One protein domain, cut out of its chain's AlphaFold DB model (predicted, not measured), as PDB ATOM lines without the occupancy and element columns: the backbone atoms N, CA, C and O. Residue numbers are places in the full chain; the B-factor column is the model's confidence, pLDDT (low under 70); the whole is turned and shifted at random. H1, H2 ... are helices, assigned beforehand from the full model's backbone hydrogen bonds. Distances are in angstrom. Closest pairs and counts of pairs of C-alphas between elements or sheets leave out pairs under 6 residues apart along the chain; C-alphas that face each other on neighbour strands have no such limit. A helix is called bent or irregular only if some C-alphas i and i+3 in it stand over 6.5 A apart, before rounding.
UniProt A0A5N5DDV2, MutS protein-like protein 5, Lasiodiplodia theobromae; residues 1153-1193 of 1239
ATOM      1  N   ALA A1153     -36.899  40.750  29.195       80.25
ATOM      2  CA  ALA A1153     -38.301  40.341  29.118       80.25
ATOM      3  C   ALA A1153     -38.463  38.972  28.435       80.25
ATOM      4  O   ALA A1153     -39.226  38.123  28.899       80.25
ATOM      5  N   ARG A1154     -37.702  38.717  27.359       81.62
ATOM      6  CA  ARG A1154     -37.674  37.400  26.709       81.62
ATOM      7  C   ARG A1154     -37.090  36.326  27.626       81.62
ATOM      8  O   ARG A1154     -37.636  35.226  27.682       81.62
ATOM      9  N   ALA A1155     -36.017  36.629  28.353       82.06
ATOM     10  CA  ALA A1155     -35.425  35.710  29.319       82.06
ATOM     11  C   ALA A1155     -36.404  35.378  30.456       82.06
ATOM     12  O   ALA A1155     -36.550  34.209  30.791       82.06
ATOM     13  N   GLU A1156     -37.136  36.356  30.997       81.12
ATOM     14  CA  GLU A1156     -38.178  36.128  32.010       81.12
ATOM     15  C   GLU A1156     -39.318  35.256  31.487       81.12
ATOM     16  O   GLU A1156     -39.770  34.349  32.184       81.12
ATOM     17  N   GLN A1157     -39.744  35.473  30.239       79.25
ATOM     18  CA  GLN A1157     -40.735  34.616  29.596       79.25
ATOM     19  C   GLN A1157     -40.238  33.165  29.503       79.25
ATOM     20  O   GLN A1157     -40.972  32.248  29.860       79.25
ATOM     21  N   LEU A1158     -38.993  32.955  29.062       79.62
ATOM     22  CA  LEU A1158     -38.388  31.626  28.965       79.62
ATOM     23  C   LEU A1158     -38.195  30.977  30.344       79.62
ATOM     24  O   LEU A1158     -38.485  29.795  30.501       79.62
ATOM     25  N   ILE A1159     -37.783  31.738  31.363       77.06
ATOM     26  CA  ILE A1159     -37.689  31.258  32.749       77.06
ATOM     27  C   ILE A1159     -39.066  30.801  33.242       77.06
ATOM     28  O   ILE A1159     -39.184  29.722  33.814       77.06
ATOM     29  N   LEU A1160     -40.124  31.572  32.972       76.56
ATOM     30  CA  LEU A1160     -41.486  31.218  33.366       76.56
ATOM     31  C   LEU A1160     -41.995  29.960  32.641       76.56
ATOM     32  O   LEU A1160     -42.678  29.145  33.256       76.56
ATOM     33  N   MET A1161     -41.654  29.788  31.360       75.94
ATOM     34  CA  MET A1161     -41.944  28.569  30.590       75.94
ATOM     35  C   MET A1161     -41.181  27.359  31.158       75.94
ATOM     36  O   MET A1161     -41.771  26.297  31.349       75.94
ATOM     37  N   SER A1162     -39.909  27.542  31.528       70.38
ATOM     38  CA  SER A1162     -39.076  26.518  32.178       70.38
ATOM     39  C   SER A1162     -39.656  26.059  33.519       70.38
ATOM     40  O   SER A1162     -39.816  24.865  33.750       70.38
ATOM     41  N   VAL A1163     -40.061  27.000  34.383       68.62
ATOM     42  CA  VAL A1163     -40.702  26.710  35.684       68.62
ATOM     43  C   VAL A1163     -42.028  25.956  35.511       68.62
ATOM     44  O   VAL A1163     -42.431  25.192  36.384       68.62
ATOM     45  N   ARG A1164     -42.711  26.132  34.374       74.19
ATOM     46  CA  ARG A1164     -43.932  25.390  34.014       74.19
ATOM     47  C   ARG A1164     -43.656  24.023  33.374       74.19
ATOM     48  O   ARG A1164     -44.611  23.299  33.100       74.19
ATOM     49  N   GLY A1165     -42.389  23.662  33.154       66.81
ATOM     50  CA  GLY A1165     -41.983  22.407  32.518       66.81
ATOM     51  C   GLY A1165     -42.204  22.368  31.002       66.81
ATOM     52  O   GLY A1165     -42.324  21.284  30.434       66.81
ATOM     53  N   GLU A1166     -42.306  23.527  30.344       74.31
ATOM     54  CA  GLU A1166     -42.477  23.633  28.890       74.31
ATOM     55  C   GLU A1166     -41.124  23.484  28.155       74.31
ATOM     56  O   GLU A1166     -40.073  23.871  28.668       74.31
ATOM     57  N   ASP A1167     -41.128  22.920  26.938       68.94
ATOM     58  CA  ASP A1167     -39.900  22.645  26.174       68.94
ATOM     59  C   ASP A1167     -39.265  23.927  25.603       68.94
ATOM     60  O   ASP A1167     -39.677  24.461  24.566       68.94
ATOM     61  N   LEU A1168     -38.206  24.387  26.270       66.12
ATOM     62  CA  LEU A1168     -37.390  25.538  25.881       66.12
ATOM     63  C   LEU A1168     -36.743  25.394  24.497       66.12
ATOM     64  O   LEU A1168     -36.559  26.399  23.810       66.12
ATOM     65  N   VAL A1169     -36.404  24.173  24.066       64.62
ATOM     66  CA  VAL A1169     -35.761  23.937  22.764       64.62
ATOM     67  C   VAL A1169     -36.744  24.268  21.646       64.62
ATOM     68  O   VAL A1169     -36.397  24.985  20.709       64.62
ATOM     69  N   SER A1170     -38.002  23.846  21.795       64.00
ATOM     70  CA  SER A1170     -39.079  24.180  20.857       64.00
ATOM     71  C   SER A1170     -39.377  25.688  20.792       64.00
ATOM     72  O   SER A1170     -39.621  26.228  19.714       64.00
ATOM     73  N   ALA A1171     -39.294  26.390  21.929       62.69
ATOM     74  CA  ALA A1171     -39.578  27.822  22.032       62.69
ATOM     75  C   ALA A1171     -38.448  28.716  21.486       62.69
ATOM     76  O   ALA A1171     -38.707  29.852  21.076       62.69
ATOM     77  N   CYS A1172     -37.205  28.227  21.494       62.25
ATOM     78  CA  CYS A1172     -36.027  28.919  20.962       62.25
ATOM     79  C   CYS A1172     -35.733  28.579  19.490       62.25
ATOM     80  O   CYS A1172     -35.040  29.345  18.830       62.25
ATOM     81  N   ALA A1173     -36.277  27.479  18.960       60.28
ATOM     82  CA  ALA A1173     -36.071  27.025  17.580       60.28
ATOM     83  C   ALA A1173     -36.999  27.681  16.534       60.28
ATOM     84  O   ALA A1173     -37.098  27.200  15.404       60.28
ATOM     85  N   VAL A1174     -37.707  28.765  16.878       61.75
ATOM     86  CA  VAL A1174     -38.571  29.476  15.923       61.75
ATOM     87  C   VAL A1174     -37.699  30.264  14.943       61.75
ATOM     88  O   VAL A1174     -37.261  31.375  15.233       61.75
ATOM     89  N   MET A1175     -37.443  29.660  13.783       57.31
ATOM     90  CA  MET A1175     -36.658  30.246  12.698       57.31
ATOM     91  C   MET A1175     -37.377  31.472  12.095       57.31
ATOM     92  O   MET A1175     -38.564  31.371  11.756       57.31
ATOM     93  N   PRO A1176     -36.702  32.627  11.945       67.12
ATOM     94  CA  PRO A1176     -37.238  33.789  11.242       67.12
ATOM     95  C   PRO A1176     -37.648  33.440   9.803       67.12
ATOM     96  O   PRO A1176     -36.992  32.646   9.134       67.12
ATOM     97  N   ALA A1177     -38.707  34.073   9.288       61.44
ATOM     98  CA  ALA A1177     -39.273  33.731   7.978       61.44
ATOM     99  C   ALA A1177     -38.280  33.854   6.799       61.44
ATOM    100  O   ALA A1177     -38.417  33.122   5.825       61.44
ATOM    101  N   HIS A1178     -37.282  34.742   6.894       62.94
ATOM    102  CA  HIS A1178     -36.251  34.906   5.860       62.94
ATOM    103  C   HIS A1178     -35.257  33.733   5.833       62.94
ATOM    104  O   HIS A1178     -34.961  33.207   4.769       62.94
ATOM    105  N   GLU A1179     -34.820  33.270   7.004       62.97
ATOM    106  CA  GLU A1179     -33.879  32.154   7.147       62.97
ATOM    107  C   GLU A1179     -34.535  30.844   6.699       62.97
ATOM    108  O   GLU A1179     -33.903  30.006   6.067       62.97
ATOM    109  N   ARG A1180     -35.847  30.702   6.939       67.69
ATOM    110  CA  ARG A1180     -36.640  29.586   6.416       67.69
ATOM    111  C   ARG A1180     -36.701  29.580   4.884       67.69
ATOM    112  O   ARG A1180     -36.635  28.507   4.293       67.69
ATOM    113  N   ALA A1181     -36.816  30.750   4.255       67.56
ATOM    114  CA  ALA A1181     -36.839  30.871   2.799       67.56
ATOM    115  C   ALA A1181     -35.471  30.538   2.175       67.56
ATOM    116  O   ALA A1181     -35.420  29.805   1.191       67.56
ATOM    117  N   GLU A1182     -34.370  30.989   2.786       69.31
ATOM    118  CA  GLU A1182     -33.009  30.619   2.362       69.31
ATOM    119  C   GLU A1182     -32.752  29.112   2.502       69.31
ATOM    120  O   GLU A1182     -32.102  28.500   1.653       69.31
ATOM    121  N   LEU A1183     -33.293  28.484   3.550       71.75
ATOM    122  CA  LEU A1183     -33.161  27.043   3.770       71.75
ATOM    123  C   LEU A1183     -33.970  26.225   2.755       71.75
ATOM    124  O   LEU A1183     -33.483  25.202   2.275       71.75
ATOM    125  N   GLU A1184     -35.167  26.688   2.388       74.75
ATOM    126  CA  GLU A1184     -35.979  26.088   1.320       74.75
ATOM    127  C   GLU A1184     -35.289  26.228  -0.055       74.75
ATOM    128  O   GLU A1184     -35.276  25.277  -0.840       74.75
ATOM    129  N   GLU A1185     -34.639  27.365  -0.328       71.94
ATOM    130  CA  GLU A1185     -33.835  27.582  -1.540       71.94
ATOM    131  C   GLU A1185     -32.605  26.659  -1.580       71.94
ATOM    132  O   GLU A1185     -32.369  25.964  -2.575       71.94
ATOM    133  N   ALA A1186     -31.863  26.569  -0.473       72.00
ATOM    134  CA  ALA A1186     -30.700  25.696  -0.345       72.00
ATOM    135  C   ALA A1186     -31.070  24.208  -0.463       72.00
ATOM    136  O   ALA A1186     -30.348  23.436  -1.103       72.00
ATOM    137  N   GLU A1187     -32.212  23.791   0.097       77.31
ATOM    138  CA  GLU A1187     -32.724  22.427  -0.054       77.31
ATOM    139  C   GLU A1187     -33.085  22.128  -1.517       77.31
ATOM    140  O   GLU A1187     -32.790  21.043  -2.027       77.31
ATOM    141  N   CYS A1188     -33.678  23.095  -2.221       72.12
ATOM    142  CA  CYS A1188     -34.027  22.952  -3.629       72.12
ATOM    143  C   CYS A1188     -32.774  22.799  -4.514       72.12
ATOM    144  O   CYS A1188     -32.733  21.910  -5.369       72.12
ATOM    145  N   ILE A1189     -31.724  23.588  -4.257       72.31
ATOM    146  CA  ILE A1189     -30.418  23.476  -4.932       72.31
ATOM    147  C   ILE A1189     -29.771  22.114  -4.641       72.31
ATOM    148  O   ILE A1189     -29.293  21.442  -5.557       72.31
ATOM    149  N   ALA A1190     -29.802  21.660  -3.385       70.81
ATOM    150  CA  ALA A1190     -29.237  20.371  -2.991       70.81
ATOM    151  C   ALA A1190     -29.961  19.186  -3.655       70.81
ATOM    152  O   ALA A1190     -29.313  18.249  -4.124       70.81
ATOM    153  N   ARG A1191     -31.296  19.233  -3.755       74.19
ATOM    154  CA  ARG A1191     -32.086  18.213  -4.468       74.19
ATOM    155  C   ARG A1191     -31.815  18.222  -5.974       74.19
ATOM    156  O   ARG A1191     -31.712  17.145  -6.558       74.19
ATOM    157  N   ALA A1192     -31.672  19.397  -6.589       68.50
ATOM    158  CA  ALA A1192     -31.334  19.528  -8.009       68.50
ATOM    159  C   ALA A1192     -29.932  18.979  -8.320       68.50
ATOM    160  O   ALA A1192     -29.753  18.274  -9.309       68.50
ATOM    161  N   PHE A1193     -28.964  19.223  -7.436       70.06
ATOM    162  CA  PHE A1193     -27.617  18.663  -7.538       70.06
ATOM    163  C   PHE A1193     -27.606  17.132  -7.387       70.06
ATOM    164  O   PHE A1193     -26.945  16.442  -8.153       70.06
TER     165      PHE A1193
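This is residues 1153 to 1193 of the 1239 residues of the protein "MutS protein-like protein 5" of Lasiodiplodia theobromae (UniProt A0A5N5DDV2). One long helix, H3, sticks out as a free arm on one side of a thin, drawn-out zigzag, and on the opposite side the backbone folds back on itself, where H1 and the short helix H2 make a small corner. There is no packed core: H2 touches H1, while H3 touches no helix, and the arm of residues 1173 to 1193 makes much of the length. The printed part has 41 residues with three named helices, in the order H1, H2, H3, and no named strand, and its class is all helix. It is extended, with a radius of gyration of the C-alphas of 15.6 A and spans of 46 by 18 by 8 A along the three main axes.

H3, the longest helix, has 17 residues, 1177 to 1193, and measures 24.6 A from first to last C-alpha. Its first C-alpha, that of Ala 1177, stands at (-39.273, 33.731, 7.978), and its last, that of Phe 1193, at (-27.617, 18.663, -7.538). Between these two points x rises while y and z fall. Before it along the chain comes H2, residues 1168 to 1172, 5 residues from Leu 1168 to Cys 1172. H1 has 11 residues, 1153 to 1163, and is 15.3 A long from first to last C-alpha. It begins with C-alpha 1153 at (-38.301, 40.341, 29.118) and ends with C-alpha 1163 at (-40.702, 26.710, 35.684); from the first of these points to the second y falls while z rises. None of the three helices is bent or irregular.

H3 stands free over its whole length, together with residues 1173 to 1176 before it: no C-alpha of residues 1173 to 1193 has another C-alpha that is 8 or more residues away along the chain within 10 A. H3 is apart from H2, with no C-alpha of the one within 8 A of the other, though the two follow each other in the chain. H3 is apart from H1 by the same test. The link from H2 to H3 is tight, with 4 residues between them. H2 touches H1, with 4 pairs of C-alphas within 8 A. The closest C-alphas of these two helices are those of Ser 1162 and Leu 1168, 6.6 A apart. Their centres are 10.8 A from each other. The link from H1 to H2 is also tight, with 4 residues between them. The centres of the three helices show the order in space: that of H1 at (-39.054, 32.736, 30.935), that of H2 at (-37.567, 26.079, 22.499), and that of H3 at (-33.353, 26.112, 0.244), with z falling from each to the next. In the backbone, every O i to N i+4 pair inside H1, H2 and H3 is within hydrogen-bond range.

In outline the C-alphas make a rod. The two C-alphas farthest apart are those of Val 1163 and Phe 1193, 45.9 A from each other, while the first and last printed C-alphas, those of Ala 1153 and Phe 1193, are 43.9 A apart. The radius of gyration of the C-alphas is 1.73 times the 9.0 A of a compact globule of 41 residues. The printed part has no cut, and no link in it is long. The mean pLDDT of the printed part is 70.5, and 19 residues are under 70: residue 1163, residue 1165, residues 1167 to 1182 and residue 1192. By helix, the mean pLDDT is 77 for H1, 64 for H2 and 70 for H3. The stretch of low confidence from 1167 to 1182 takes in H2, the link from H2 to H3, and residues 1177 to 1182 of H3.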